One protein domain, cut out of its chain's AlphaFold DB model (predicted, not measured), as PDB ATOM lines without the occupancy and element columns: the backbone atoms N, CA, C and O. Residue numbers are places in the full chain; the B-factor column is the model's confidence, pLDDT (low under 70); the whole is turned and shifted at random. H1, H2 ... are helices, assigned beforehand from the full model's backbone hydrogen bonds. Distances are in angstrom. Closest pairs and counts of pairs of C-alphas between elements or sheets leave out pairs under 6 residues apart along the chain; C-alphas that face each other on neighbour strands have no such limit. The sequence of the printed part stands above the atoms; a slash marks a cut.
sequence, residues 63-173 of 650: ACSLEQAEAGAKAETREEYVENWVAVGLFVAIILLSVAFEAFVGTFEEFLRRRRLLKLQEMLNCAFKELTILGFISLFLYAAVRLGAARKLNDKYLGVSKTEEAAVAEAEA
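What this domain is: This is residues 63 to 173 of the 650 residues of a protein of Eimeria necatrix (UniProt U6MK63). A very long helix, H1, and a shorter one, H2, make an open helical hairpin, a narrow V whose arms meet only near the turn. Beyond the far end of H2, the short helices H3 and H4 make a loose hook that touches neither arm. The printed part has 111 residues with four named helices, in the order H1, H2, H3, H4, and no named strand; the class is all helix. The whole is extended, with a radius of gyration of the C-alphas of 24.0 A, and flat, spanning 78 by 42 by 18 A.

How they stand to each other: H1, residues 63 to 114, touches H2, residues 118 to 146, with its residues 109 to 113 alone. Their closest C-alphas, those of Glu 109 and Gln 121, are 6.0 A apart. This hairpin runs opposite ways at a shallow tilt of 19 degrees. Residues 63 to 104 of H1 stand free. H3, residues 149 to 157, is close to H2 but not clearly touching; the closest C-alphas, those of Ala 144 and Ala 150, are 6.1 A apart. H2 and H3 run the same way at a steep tilt of 69.7 degrees, only just short of about perpendicular. H4, residues 162 to 173, is apart from H1, H2 and H3. Every O i to N i+4 pair is within hydrogen-bond range in H2, H3 and H4, and 47 of 48 are in H1.

Where its parts are: H1 measures 76.3 A from C-alpha 63 at (202.390, 200.385, 249.776) to C-alpha 114 at (235.736, 250.161, 296.968). H2 measures 41.6 A, H3 12.4 A and H4 16.0 A, ending with C-alpha 173 at (221.658, 193.812, 270.033).

The domain as a whole: The farthest C-alphas, those of Ala 63 and Arg 116, are 79.3 A apart. The printed part has no cut, and its three links are tight. Mean pLDDT of the printed part is 79.7; residues 63 to 77, 79 to 80, 87 and 90 are under 70.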
ATOM      1  N   ALA A  63     202.922 199.060 249.443       60.88
ATOM      2  CA  ALA A  63     202.390 200.385 249.776       60.88
ATOM      3  C   ALA A  63     202.504 200.699 251.282       60.88
ATOM      4  O   ALA A  63     202.904 201.802 251.653       60.88
ATOM      5  N   CYS A  64     202.229 199.715 252.147       61.50
ATOM      6  CA  CYS A  64     202.341 199.866 253.600       61.50
ATOM      7  C   CYS A  64     203.803 200.053 254.054       61.50
ATOM      8  O   CYS A  64     204.089 200.863 254.935       61.50
ATOM      9  N   SER A  65     204.747 199.363 253.407       60.56
ATOM     10  CA  SER A  65     206.180 199.506 253.698       60.56
ATOM     11  C   SER A  65     206.778 200.826 253.186       60.56
ATOM     12  O   SER A  65     207.666 201.373 253.838       60.56
ATOM     13  N   LEU A  66     206.261 201.402 252.092       66.69
ATOM     14  CA  LEU A  66     206.641 202.745 251.626       66.69
ATOM     15  C   LEU A  66     206.123 203.861 252.545       66.69
ATOM     16  O   LEU A  66     206.886 204.771 252.864       66.69
ATOM     17  N   GLU A  67     204.878 203.779 253.027       67.69
ATOM     18  CA  GLU A  67     204.363 204.740 254.017       67.69
ATOM     19  C   GLU A  67     205.100 204.634 255.359       67.69
ATOM     20  O   GLU A  67     205.403 205.657 255.974       67.69
ATOM     21  N   GLN A  68     205.454 203.422 255.803       62.78
ATOM     22  CA  GLN A  68     206.272 203.233 257.005       62.78
ATOM     23  C   GLN A  68     207.695 203.783 256.838       62.78
ATOM     24  O   GLN A  68     208.214 204.397 257.769       62.78
ATOM     25  N   ALA A  69     208.307 203.638 255.660       62.28
ATOM     26  CA  ALA A  69     209.617 204.220 255.370       62.28
ATOM     27  C   ALA A  69     209.573 205.759 255.318       62.28
ATOM     28  O   ALA A  69     210.465 206.425 255.843       62.28
ATOM     29  N   GLU A  70     208.521 206.346 254.739       65.62
ATOM     30  CA  GLU A  70     208.369 207.803 254.665       65.62
ATOM     31  C   GLU A  70     208.016 208.425 256.031       65.62
ATOM     32  O   GLU A  70     208.493 209.514 256.370       65.62
ATOM     33  N   ALA A  71     207.222 207.725 256.848       59.66
ATOM     34  CA  ALA A  71     206.941 208.106 258.230       59.66
ATOM     35  C   ALA A  71     208.186 207.982 259.127       59.66
ATOM     36  O   ALA A  71     208.417 208.860 259.959       59.66
ATOM     37  N   GLY A  72     209.014 206.951 258.915       58.00
ATOM     38  CA  GLY A  72     210.306 206.775 259.583       58.00
ATOM     39  C   GLY A  72     211.294 207.900 259.259       58.00
ATOM     40  O   GLY A  72     211.822 208.530 260.170       58.00
ATOM     41  N   ALA A  73     211.443 208.259 257.981       59.66
ATOM     42  CA  ALA A  73     212.322 209.355 257.558       59.66
ATOM     43  C   ALA A  73     211.878 210.734 258.103       59.66
ATOM     44  O   ALA A  73     212.699 211.593 258.442       59.66
ATOM     45  N   LYS A  74     210.563 210.966 258.228       61.69
ATOM     46  CA  LYS A  74     210.008 212.175 258.870       61.69
ATOM     47  C   LYS A  74     210.194 212.183 260.395       61.69
ATOM     48  O   LYS A  74     210.205 213.262 260.987       61.69
ATOM     49  N   ALA A  75     210.322 211.017 261.032       62.06
ATOM     50  CA  ALA A  75     210.589 210.899 262.463       62.06
ATOM     51  C   ALA A  75     212.077 211.122 262.786       62.06
ATOM     52  O   ALA A  75     212.369 211.955 263.643       62.06
ATOM     53  N   GLU A  76     212.998 210.499 262.039       62.28
ATOM     54  CA  GLU A  76     214.454 210.699 262.197       62.28
ATOM     55  C   GLU A  76     214.846 212.177 262.041       62.28
ATOM     56  O   GLU A  76     215.534 212.749 262.886       62.28
ATOM     57  N   THR A  77     214.311 212.860 261.023       69.94
ATOM     58  CA  THR A  77     214.584 214.295 260.804       69.94
ATOM     59  C   THR A  77     214.042 215.202 261.914       69.94
ATOM     60  O   THR A  77     214.549 216.310 262.114       69.94
ATOM     61  N   ARG A  78     213.021 214.765 262.661       72.06
ATOM     62  CA  ARG A  78     212.469 215.522 263.792       72.06
ATOM     63  C   ARG A  78     213.322 215.364 265.047       72.06
ATOM     64  O   ARG A  78     213.469 216.346 265.775       72.06
ATOM     65  N   GLU A  79     213.869 214.178 265.295       67.44
ATOM     66  CA  GLU A  79     214.769 213.930 266.427       67.44
ATOM     67  C   GLU A  79     216.074 214.714 266.269       67.44
ATOM     68  O   GLU A  79     216.396 215.519 267.145       67.44
ATOM     69  N   GLU A  80     216.724 214.640 265.101       69.62
ATOM     70  CA  GLU A  80     217.922 215.442 264.805       69.62
ATOM     71  C   GLU A  80     217.657 216.952 264.937       69.62
ATOM     72  O   GLU A  80     218.496 217.719 265.420       69.62
ATOM     73  N   TYR A  81     216.474 217.418 264.521       76.81
ATOM     74  CA  TYR A  81     216.096 218.822 264.668       76.81
ATOM     75  C   TYR A  81     215.987 219.221 266.146       76.81
ATOM     76  O   TYR A  81     216.533 220.251 266.542       76.81
ATOM     77  N   VAL A  82     215.322 218.413 266.979       77.12
ATOM     78  CA  VAL A  82     215.181 218.685 268.418       77.12
ATOM     79  C   VAL A  82     216.540 218.663 269.115       77.12
ATOM     80  O   VAL A  82     216.833 219.590 269.870       77.12
ATOM     81  N   GLU A  83     217.390 217.677 268.830       70.31
ATOM     82  CA  GLU A  83     218.739 217.584 269.400       70.31
ATOM     83  C   GLU A  83     219.592 218.806 269.067       70.31
ATOM     84  O   GLU A  83     220.213 219.398 269.954       70.31
ATOM     85  N   ASN A  84     219.563 219.252 267.808       72.06
ATOM     86  CA  ASN A  84     220.280 220.447 267.379       72.06
ATOM     87  C   ASN A  84     219.785 221.703 268.110       72.06
ATOM     88  O   ASN A  84     220.598 222.506 268.570       72.06
ATOM     89  N   TRP A  85     218.470 221.875 268.283       84.31
ATOM     90  CA  TRP A  85     217.923 223.008 269.041       84.31
ATOM     91  C   TRP A  85     218.252 222.949 270.529       84.31
ATOM     92  O   TRP A  85     218.531 223.990 271.125       84.31
ATOM     93  N   VAL A  86     218.262 221.756 271.129       73.31
ATOM     94  CA  VAL A  86     218.698 221.563 272.516       73.31
ATOM     95  C   VAL A  86     220.176 221.917 272.656       73.31
ATOM     96  O   VAL A  86     220.531 222.662 273.568       73.31
ATOM     97  N   ALA A  87     221.027 221.474 271.728       66.62
ATOM     98  CA  ALA A  87     222.444 221.818 271.712       66.62
ATOM     99  C   ALA A  87     222.659 223.335 271.575       66.62
ATOM    100  O   ALA A  87     223.385 223.927 272.376       66.62
ATOM    101  N   VAL A  88     221.983 223.993 270.624       77.19
ATOM    102  CA  VAL A  88     222.019 225.461 270.470       77.19
ATOM    103  C   VAL A  88     221.530 226.158 271.740       77.19
ATOM    104  O   VAL A  88     222.181 227.089 272.213       77.19
ATOM    105  N   GLY A  89     220.428 225.696 272.334       77.25
ATOM    106  CA  GLY A  89     219.896 226.226 273.588       77.25
ATOM    107  C   GLY A  89     220.888 226.100 274.747       77.25
ATOM    108  O   GLY A  89     221.092 227.063 275.486       77.25
ATOM    109  N   LEU A  90     221.568 224.956 274.862       69.00
ATOM    110  CA  LEU A  90     222.611 224.718 275.857       69.00
ATOM    111  C   LEU A  90     223.815 225.648 275.641       69.00
ATOM    112  O   LEU A  90     224.308 226.239 276.600       69.00
ATOM    113  N   PHE A  91     224.252 225.850 274.393       73.31
ATOM    114  CA  PHE A  91     225.315 226.807 274.068       73.31
ATOM    115  C   PHE A  91     224.937 228.239 274.447       73.31
ATOM    116  O   PHE A  91     225.734 228.934 275.080       73.31
ATOM    117  N   VAL A  92     223.720 228.676 274.111       78.75
ATOM    118  CA  VAL A  92     223.216 230.001 274.500       78.75
ATOM    119  C   VAL A  92     223.189 230.136 276.023       78.75
ATOM    120  O   VAL A  92     223.663 231.142 276.550       78.75
ATOM    121  N   ALA A  93     222.709 229.119 276.743       76.56
ATOM    122  CA  ALA A  93     222.692 229.117 278.203       76.56
ATOM    123  C   ALA A  93     224.106 229.207 278.806       76.56
ATOM    124  O   ALA A  93     224.328 230.012 279.709       76.56
ATOM    125  N   ILE A  94     225.076 228.447 278.282       73.56
ATOM    126  CA  ILE A  94     226.480 228.492 278.724       73.56
ATOM    127  C   ILE A  94     227.087 229.878 278.479       73.56
ATOM    128  O   ILE A  94     227.757 230.412 279.365       73.56
ATOM    129  N   ILE A  95     226.842 230.487 277.314       80.44
ATOM    130  CA  ILE A  95     227.327 231.840 276.996       80.44
ATOM    131  C   ILE A  95     226.721 232.862 277.962       80.44
ATOM    132  O   ILE A  95     227.458 233.652 278.550       80.44
ATOM    133  N   LEU A  96     225.402 232.827 278.179       82.88
ATOM    134  CA  LEU A  96     224.726 233.736 279.108       82.88
ATOM    135  C   LEU A  96     225.236 233.569 280.543       82.88
ATOM    136  O   LEU A  96     225.498 234.567 281.213       82.88
ATOM    137  N   LEU A  97     225.423 232.330 281.005       77.31
ATOM    138  CA  LEU A  97     225.962 232.047 282.333       77.31
ATOM    139  C   LEU A  97     227.414 232.526 282.466       77.31
ATOM    140  O   LEU A  97     227.776 233.073 283.503       77.31
ATOM    141  N   SER A  98     228.221 232.383 281.412       78.38
ATOM    142  CA  SER A  98     229.606 232.868 281.379       78.38
ATOM    143  C   SER A  98     229.670 234.395 281.453       78.38
ATOM    144  O   SER A  98     230.430 234.932 282.254       78.38
ATOM    145  N   VAL A  99     228.822 235.101 280.694       87.19
ATOM    146  CA  VAL A  99     228.708 236.571 280.748       87.19
ATOM    147  C   VAL A  99     228.211 237.032 282.120       87.19
ATOM    148  O   VAL A  99     228.755 237.975 282.692       87.19
ATOM    149  N   ALA A 100     227.197 236.363 282.678       84.31
ATOM    150  CA  ALA A 100     226.685 236.671 284.011       84.31
ATOM    151  C   ALA A 100     227.753 236.453 285.091       84.31
ATOM    152  O   ALA A 100     227.882 237.267 286.005       84.31
ATOM    153  N   PHE A 101     228.541 235.384 284.967       83.12
ATOM    154  CA  PHE A 101     229.655 235.097 285.861       83.12
ATOM    155  C   PHE A 101     230.755 236.156 285.748       83.12
ATOM    156  O   PHE A 101     231.173 236.690 286.769       83.12
ATOM    157  N   GLU A 102     231.177 236.532 284.539       86.19
ATOM    158  CA  GLU A 102     232.171 237.594 284.334       86.19
ATOM    159  C   GLU A 102     231.694 238.937 284.912       86.19
ATOM    160  O   GLU A 102     232.429 239.600 285.649       86.19
ATOM    161  N   ALA A 103     230.432 239.307 284.670       87.56
ATOM    162  CA  ALA A 103     229.826 240.506 285.245       87.56
ATOM    163  C   ALA A 103     229.765 240.447 286.782       87.56
ATOM    164  O   ALA A 103     230.027 241.450 287.455       87.56
ATOM    165  N   PHE A 104     229.450 239.278 287.346       85.62
ATOM    166  CA  PHE A 104     229.454 239.050 288.787       85.62
ATOM    167  C   PHE A 104     230.860 239.207 289.375       85.62
ATOM    168  O   PHE A 104     231.025 239.954 290.338       85.62
ATOM    169  N   VAL A 105     231.873 238.575 288.773       83.69
ATOM    170  CA  VAL A 105     233.274 238.687 289.201       83.69
ATOM    171  C   VAL A 105     233.739 240.136 289.140       83.69
ATOM    172  O   VAL A 105     234.229 240.650 290.142       83.69
ATOM    173  N   GLY A 106     233.496 240.839 288.030       87.75
ATOM    174  CA  GLY A 106     233.863 242.249 287.888       87.75
ATOM    175  C   GLY A 106     233.173 243.152 288.915       87.75
ATOM    176  O   GLY A 106     233.814 244.012 289.524       87.75
ATOM    177  N   THR A 107     231.881 242.927 289.174       86.44
ATOM    178  CA  THR A 107     231.130 243.672 290.201       86.44
ATOM    179  C   THR A 107     231.666 243.382 291.602       86.44
ATOM    180  O   THR A 107     231.774 244.288 292.430       86.44
ATOM    181  N   PHE A 108     232.018 242.126 291.875       83.50
ATOM    182  CA  PHE A 108     232.534 241.706 293.168       83.50
ATOM    183  C   PHE A 108     233.954 242.237 293.408       83.50
ATOM    184  O   PHE A 108     234.212 242.801 294.468       83.50
ATOM    185  N   GLU A 109     234.847 242.176 292.420       87.75
ATOM    186  CA  GLU A 109     236.173 242.801 292.485       87.75
ATOM    187  C   GLU A 109     236.087 244.311 292.726       87.75
ATOM    188  O   GLU A 109     236.791 244.846 293.584       87.75
ATOM    189  N   GLU A 110     235.195 245.005 292.020       88.50
ATOM    190  CA  GLU A 110     234.978 246.438 292.209       88.50
ATOM    191  C   GLU A 110     234.405 246.743 293.602       88.50
ATOM    192  O   GLU A 110     234.819 247.705 294.253       88.50
ATOM    193  N   PHE A 111     233.510 245.896 294.122       85.12
ATOM    194  CA  PHE A 111     233.029 245.992 295.501       85.12
ATOM    195  C   PHE A 111     234.174 245.841 296.518       85.12
ATOM    196  O   PHE A 111     234.268 246.631 297.464       85.12
ATOM    197  N   LEU A 112     235.079 244.880 296.309       83.12
ATOM    198  CA  LEU A 112     236.256 244.689 297.161       83.12
ATOM    199  C   LEU A 112     237.232 245.861 297.069       83.12
ATOM    200  O   LEU A 112     237.719 246.332 298.101       83.12
ATOM    201  N   ARG A 113     237.457 246.389 295.862       85.12
ATOM    202  CA  ARG A 113     238.283 247.577 295.630       85.12
ATOM    203  C   ARG A 113     237.719 248.798 296.353       85.12
ATOM    204  O   ARG A 113     238.462 249.474 297.062       85.12
ATOM    205  N   ARG A 114     236.407 249.047 296.265       82.75
ATOM    206  CA  ARG A 114     235.736 250.161 296.968       82.75
ATOM    207  C   ARG A 114     235.857 250.061 298.483       82.75
ATOM    208  O   ARG A 114     236.012 251.072 299.159       82.75
ATOM    209  N   ARG A 115     235.831 248.843 299.027       79.12
ATOM    210  CA  ARG A 115     236.050 248.587 300.459       79.12
ATOM    211  C   ARG A 115     237.533 248.612 300.865       79.12
ATOM    212  O   ARG A 115     237.820 248.390 302.038       79.12
ATOM    213  N   ARG A 116     238.454 248.898 299.931       78.62
ATOM    214  CA  ARG A 116     239.920 248.863 300.105       78.62
ATOM    215  C   ARG A 116     240.430 247.499 300.584       78.62
ATOM    216  O   ARG A 116     241.366 247.403 301.369       78.62
ATOM    217  N   LEU A 117     239.810 246.421 300.104       74.31
ATOM    218  CA  LEU A 117     240.166 245.042 300.449       74.31
ATOM    219  C   LEU A 117     241.049 244.416 299.371       74.31
ATOM    220  O   LEU A 117     240.749 243.342 298.855       74.31
ATOM    221  N   LEU A 118     242.153 245.089 299.042       80.25
ATOM    222  CA  LEU A 118     243.055 244.694 297.952       80.25
ATOM    223  C   LEU A 118     243.574 243.258 298.120       80.25
ATOM    224  O   LEU A 118     243.598 242.490 297.164       80.25
ATOM    225  N   LYS A 119     243.903 242.846 299.350       74.19
ATOM    226  CA  LYS A 119     244.340 241.467 299.631       74.19
ATOM    227  C   LYS A 119     243.248 240.424 299.450       74.19
ATOM    228  O   LYS A 119     243.539 239.307 299.037       74.19
ATOM    229  N   LEU A 120     241.995 240.786 299.711       73.31
ATOM    230  CA  LEU A 120     240.888 239.882 299.439       73.31
ATOM    231  C   LEU A 120     240.644 239.738 297.938       73.31
ATOM    232  O   LEU A 120     240.331 238.645 297.483       73.31
ATOM    233  N   GLN A 121     240.821 240.823 297.182       84.50
ATOM    234  CA  GLN A 121     240.781 240.779 295.724       84.50
ATOM    235  C   GLN A 121     241.893 239.876 295.171       84.50
ATOM    236  O   GLN A 121     241.611 239.017 294.346       84.50
ATOM    237  N   GLU A 122     243.132 240.002 295.659       82.62
ATOM    238  CA  GLU A 122     244.229 239.095 295.276       82.62
ATOM    239  C   GLU A 122     243.865 237.626 295.550       82.62
ATOM    240  O   GLU A 122     244.001 236.779 294.672       82.62
ATOM    241  N   MET A 123     243.338 237.334 296.742       77.94
ATOM    242  CA  MET A 123     242.916 235.988 297.132       77.94
ATOM    243  C   MET A 123     241.781 235.451 296.249       77.94
ATOM    244  O   MET A 123     241.809 234.293 295.842       77.94
ATOM    245  N   LEU A 124     240.790 236.285 295.946       80.50
ATOM    246  CA  LEU A 124     239.682 235.953 295.059       80.50
ATOM    247  C   LEU A 124     240.180 235.654 293.636       80.50
ATOM    248  O   LEU A 124     239.753 234.678 293.027       80.50
ATOM    249  N   ASN A 125     241.131 236.443 293.136       85.44
ATOM    250  CA  ASN A 125     241.741 236.231 291.826       85.44
ATOM    251  C   ASN A 125     242.535 234.921 291.788       85.44
ATOM    252  O   ASN A 125     242.447 234.179 290.809       85.44
ATOM    253  N   CYS A 126     243.259 234.591 292.864       81.06
ATOM    254  CA  CYS A 126     243.892 233.281 293.019       81.06
ATOM    255  C   CYS A 126     242.847 232.156 293.015       81.06
ATOM    256  O   CYS A 126     242.984 231.198 292.261       81.06
ATOM    257  N   ALA A 127     241.770 232.296 293.786       79.94
ATOM    258  CA  ALA A 127     240.671 231.335 293.831       79.94
ATOM    259  C   ALA A 127     240.021 231.100 292.458       79.94
ATOM    260  O   ALA A 127     239.806 229.952 292.070       79.94
ATOM    261  N   PHE A 128     239.741 232.162 291.697       83.12
ATOM    262  CA  PHE A 128     239.207 232.030 290.342       83.12
ATOM    263  C   PHE A 128     240.205 231.383 289.394       83.12
ATOM    264  O   PHE A 128     239.814 230.538 288.594       83.12
ATOM    265  N   LYS A 129     241.494 231.707 289.511       83.88
ATOM    266  CA  LYS A 129     242.536 231.034 288.736       83.88
ATOM    267  C   LYS A 129     242.542 229.527 289.010       83.88
ATOM    268  O   LYS A 129     242.500 228.750 288.060       83.88
ATOM    269  N   GLU A 130     242.504 229.108 290.271       81.94
ATOM    270  CA  GLU A 130     242.415 227.683 290.619       81.94
ATOM    271  C   GLU A 130     241.112 227.047 290.106       81.94
ATOM    272  O   GLU A 130     241.136 225.942 289.568       81.94
ATOM    273  N   LEU A 131     239.980 227.762 290.175       82.62
ATOM    274  CA  LEU A 131     238.701 227.300 289.622       82.62
ATOM    275  C   LEU A 131     238.768 227.097 288.101       82.62
ATOM    276  O   LEU A 131     238.242 226.110 287.593       82.62
ATOM    277  N   THR A 132     239.449 227.983 287.370       83.88
ATOM    278  CA  THR A 132     239.644 227.827 285.919       83.88
ATOM    279  C   THR A 132     240.563 226.658 285.576       83.88
ATOM    280  O   THR A 132     240.280 225.926 284.630       83.88
ATOM    281  N   ILE A 133     241.627 226.436 286.359       83.44
ATOM    282  CA  ILE A 133     242.509 225.271 286.200       83.44
ATOM    283  C   ILE A 133     241.708 223.991 286.431       83.44
ATOM    284  O   ILE A 133     241.809 223.058 285.632       83.44
ATOM    285  N   LEU A 134     240.865 223.961 287.467       79.75
ATOM    286  CA  LEU A 134     239.977 222.834 287.706       79.75
ATOM    287  C   LEU A 134     239.027 222.614 286.526       79.75
ATOM    288  O   LEU A 134     238.977 221.511 285.995       79.75
ATOM    289  N   GLY A 135     238.339 223.664 286.070       82.38
ATOM    290  CA  GLY A 135     237.444 223.607 284.913       82.38
ATOM    291  C   GLY A 135     238.137 223.096 283.641       82.38
ATOM    292  O   GLY A 135     237.538 222.364 282.854       82.38
ATOM    293  N   PHE A 136     239.422 223.404 283.464       82.44
ATOM    294  CA  PHE A 136     240.220 222.866 282.366       82.44
ATOM    295  C   PHE A 136     240.543 221.374 282.538       82.44
ATOM    296  O   PHE A 136     240.396 220.610 281.587       82.44
ATOM    297  N   ILE A 137     240.941 220.934 283.740       80.69
ATOM    298  CA  ILE A 137     241.172 219.507 284.047       80.69
ATOM    299  C   ILE A 137     239.889 218.706 283.807       80.69
ATOM    300  O   ILE A 137     239.905 217.656 283.170       80.69
ATOM    301  N   SER A 138     238.773 219.250 284.267       80.19
ATOM    302  CA  SER A 138     237.413 218.786 284.056       80.19
ATOM    303  C   SER A 138     237.055 218.609 282.576       80.19
ATOM    304  O   SER A 138     236.594 217.539 282.175       80.19
ATOM    305  N   LEU A 139     237.321 219.621 281.745       81.75
ATOM    306  CA  LEU A 139     237.105 219.563 280.298       81.75
ATOM    307  C   LEU A 139     238.033 218.545 279.618       81.75
ATOM    308  O   LEU A 139     237.606 217.815 278.725       81.75
ATOM    309  N   PHE A 140     239.293 218.469 280.048       81.31
ATOM    310  CA  PHE A 140     240.258 217.500 279.536       81.31
ATOM    311  C   PHE A 140     239.838 216.060 279.853       81.31
ATOM    312  O   PHE A 140     239.874 215.206 278.970       81.31
ATOM    313  N   LEU A 141     239.390 215.791 281.083       77.75
ATOM    314  CA  LEU A 141     238.850 214.490 281.481       77.75
ATOM    315  C   LEU A 141     237.598 214.141 280.674       77.75
ATOM    316  O   LEU A 141     237.497 213.028 280.165       77.75
ATOM    317  N   TYR A 142     236.690 215.101 280.482       81.81
ATOM    318  CA  TYR A 142     235.517 214.921 279.629       81.81
ATOM    319  C   TYR A 142     235.900 214.567 278.184       81.81
ATOM    320  O   TYR A 142     235.374 213.613 277.612       81.81
ATOM    321  N   ALA A 143     236.869 215.278 277.601       82.12
ATOM    322  CA  ALA A 143     237.388 214.970 276.273       82.12
ATOM    323  C   ALA A 143     238.043 213.579 276.228       82.12
ATOM    324  O   ALA A 143     237.808 212.821 275.292       82.12
ATOM    325  N   ALA A 144     238.816 213.202 277.251       80.69
ATOM    326  CA  ALA A 144     239.439 211.882 277.349       80.69
ATOM    327  C   ALA A 144     238.403 210.745 277.438       80.69
ATOM    328  O   ALA A 144     238.599 209.683 276.842       80.69
ATOM    329  N   VAL A 145     237.290 210.972 278.141       80.94
ATOM    330  CA  VAL A 145     236.137 210.063 278.178       80.94
ATOM    331  C   VAL A 145     235.498 209.957 276.793       80.94
ATOM    332  O   VAL A 145     235.376 208.852 276.266       80.94
ATOM    333  N   ARG A 146     235.159 211.090 276.162       82.50
ATOM    334  CA  ARG A 146     234.509 211.132 274.837       82.50
ATOM    335  C   ARG A 146     235.363 210.531 273.720       82.50
ATOM    336  O   ARG A 146     234.826 209.886 272.831       82.50
ATOM    337  N   LEU A 147     236.685 210.682 273.786       86.38
ATOM    338  CA  LEU A 147     237.636 210.080 272.843       86.38
ATOM    339  C   LEU A 147     237.876 208.576 273.095       86.38
ATOM    340  O   LEU A 147     238.689 207.956 272.407       86.38
ATOM    341  N   GLY A 148     237.227 207.979 274.101       83.25
ATOM    342  CA  GLY A 148     237.368 206.562 274.440       83.25
ATOM    343  C   GLY A 148     238.683 206.197 275.138       83.25
ATOM    344  O   GLY A 148     238.978 205.014 275.312       83.25
ATOM    345  N   ALA A 149     239.492 207.175 275.568       84.31
ATOM    346  CA  ALA A 149     240.736 206.907 276.295       84.31
ATOM    347  C   ALA A 149     240.463 206.312 277.687       84.31
ATOM    348  O   ALA A 149     241.152 205.379 278.103       84.31
ATOM    349  N   ALA A 150     239.417 206.794 278.370       81.38
ATOM    350  CA  ALA A 150     238.967 206.238 279.647       81.38
ATOM    351  C   ALA A 150     238.541 204.767 279.510       81.38
ATOM    352  O   ALA A 150     238.891 203.944 280.350       81.38
ATOM    353  N   ARG A 151     237.868 204.412 278.408       83.06
ATOM    354  CA  ARG A 151     237.490 203.025 278.114       83.06
ATOM    355  C   ARG A 151     238.711 202.131 277.915       83.06
ATOM    356  O   ARG A 151     238.816 201.105 278.568       83.06
ATOM    357  N   LYS A 152     239.697 202.569 277.124       87.69
ATOM    358  CA  LYS A 152     240.960 201.824 276.952       87.69
ATOM    359  C   LYS A 152     241.686 201.581 278.281       87.69
ATOM    360  O   LYS A 152     242.319 200.542 278.450       87.69
ATOM    361  N   LEU A 153     241.627 202.538 279.209       86.19
ATOM    362  CA  LEU A 153     242.172 202.380 280.560       86.19
ATOM    363  C   LEU A 153     241.349 201.394 281.400       86.19
ATOM    364  O   LEU A 153     241.945 200.541 282.057       86.19
ATOM    365  N   ASN A 154     240.016 201.486 281.351       87.19
ATOM    366  CA  ASN A 154     239.104 200.555 282.019       87.19
ATOM    367  C   ASN A 154     239.385 199.112 281.576       87.19
ATOM    368  O   ASN A 154     239.726 198.269 282.402       87.19
ATOM    369  N   ASP A 155     239.392 198.875 280.263       87.81
ATOM    370  CA  ASP A 155     239.611 197.559 279.662       87.81
ATOM    371  C   ASP A 155     240.992 196.986 280.027       87.81
ATOM    372  O   ASP A 155     241.144 195.782 280.223       87.81
ATOM    373  N   LYS A 156     242.011 197.850 280.159       91.19
ATOM    374  CA  LYS A 156     243.385 197.438 280.475       91.19
ATOM    375  C   LYS A 156     243.609 197.099 281.951       91.19
ATOM    376  O   LYS A 156     244.423 196.223 282.236       91.19
ATOM    377  N   TYR A 157     242.982 197.826 282.877       90.12
ATOM    378  CA  TYR A 157     243.313 197.743 284.308       90.12
ATOM    379  C   TYR A 157     242.205 197.162 285.184       90.12
ATOM    380  O   TYR A 157     242.513 196.494 286.167       90.12
ATOM    381  N   LEU A 158     240.943 197.438 284.862       86.25
ATOM    382  CA  LEU A 158     239.786 197.004 285.649       86.25
ATOM    383  C   LEU A 158     239.063 195.821 284.995       86.25
ATOM    384  O   LEU A 158     238.423 195.039 285.696       86.25
ATOM    385  N   GLY A 159     239.228 195.657 283.679       87.50
ATOM    386  CA  GLY A 159     238.468 194.704 282.880       87.50
ATOM    387  C   GLY A 159     237.030 195.178 282.655       87.50
ATOM    388  O   GLY A 159     236.580 196.166 283.234       87.50
ATOM    389  N   VAL A 160     236.306 194.470 281.792       86.81
ATOM    390  CA  VAL A 160     234.886 194.743 281.542       86.81
ATOM    391  C   VAL A 160     234.075 194.092 282.660       86.81
ATOM    392  O   VAL A 160     234.207 192.894 282.918       86.81
ATOM    393  N   SER A 161     233.260 194.874 283.368       86.81
ATOM    394  CA  SER A 161     232.367 194.307 284.386       86.81
ATOM    395  C   SER A 161     231.240 193.511 283.718       86.81
ATOM    396  O   SER A 161     230.794 193.874 282.636       86.81
ATOM    397  N   LYS A 162     230.715 192.458 284.361       89.25
ATOM    398  CA  LYS A 162     229.602 191.662 283.794       89.25
ATOM    399  C   LYS A 162     228.364 192.505 283.467       89.25
ATOM    400  O   LYS A 162     227.628 192.188 282.542       89.25
ATOM    401  N   THR A 163     228.127 193.562 284.241       85.19
ATOM    402  CA  THR A 163     227.029 194.512 284.020       85.19
ATOM    403  C   THR A 163     227.295 195.411 282.819       85.19
ATOM    404  O   THR A 163     226.386 195.654 282.037       85.19
ATOM    405  N   GLU A 164     228.537 195.865 282.642       87.38
ATOM    406  CA  GLU A 164     228.950 196.636 281.465       87.38
ATOM    407  C   GLU A 164     228.932 195.767 280.205       87.38
ATOM    408  O   GLU A 164     228.450 196.209 279.173       87.38
ATOM    409  N   GLU A 165     229.377 194.514 280.296       90.06
ATOM    410  CA  GLU A 165     229.314 193.549 279.197       90.06
ATOM    411  C   GLU A 165     227.864 193.273 278.783       90.06
ATOM    412  O   GLU A 165     227.553 193.319 277.597       90.06
ATOM    413  N   ALA A 166     226.959 193.073 279.749       90.94
ATOM    414  CA  ALA A 166     225.533 192.909 279.478       90.94
ATOM    415  C   ALA A 166     224.909 194.168 278.855       90.94
ATOM    416  O   ALA A 166     224.168 194.054 277.884       90.94
ATOM    417  N   ALA A 167     225.242 195.360 279.362       88.25
ATOM    418  CA  ALA A 167     224.741 196.622 278.819       88.25
ATOM    419  C   ALA A 167     225.269 196.894 277.401       88.25
ATOM    420  O   ALA A 167     224.530 197.363 276.541       88.25
ATOM    421  N   VAL A 168     226.540 196.577 277.136       89.31
ATOM    422  CA  VAL A 168     227.131 196.686 275.795       89.31
ATOM    423  C   VAL A 168     226.494 195.673 274.850       89.31
ATOM    424  O   VAL A 168     226.146 196.051 273.738       89.31
ATOM    425  N   ALA A 169     226.288 194.427 275.281       91.19
ATOM    426  CA  ALA A 169     225.626 193.406 274.473       91.19
ATOM    427  C   ALA A 169     224.161 193.767 274.173       91.19
ATOM    428  O   ALA A 169     223.694 193.541 273.061       91.19
ATOM    429  N   GLU A 170     223.444 194.351 275.136       91.62
ATOM    430  CA  GLU A 170     222.073 194.828 274.938       91.62
ATOM    431  C   GLU A 170     222.019 196.007 273.959       91.62
ATOM    432  O   GLU A 170     221.205 195.987 273.036       91.62
ATOM    433  N   ALA A 171     222.915 196.987 274.099       89.88
ATOM    434  CA  ALA A 171     223.011 198.111 273.167       89.88
ATOM    435  C   ALA A 171     223.393 197.647 271.748       89.88
ATOM    436  O   ALA A 171     222.795 198.086 270.769       89.88
ATOM    437  N   GLU A 172     224.335 196.705 271.627       91.69
ATOM    438  CA  GLU A 172     224.726 196.113 270.342       91.69
ATOM    439  C   GLU A 172     223.590 195.299 269.713       91.69
ATOM    440  O   GLU A 172     223.365 195.399 268.509       91.69
ATOM    441  N   ALA A 173     222.826 194.548 270.512       92.81
ATOM    442  CA  ALA A 173     221.658 193.812 270.033       92.81
ATOM    443  C   ALA A 173     220.543 194.742 269.526       92.81
ATOM    444  O   ALA A 173     219.787 194.361 268.634       92.81
TER     445      ALA A 173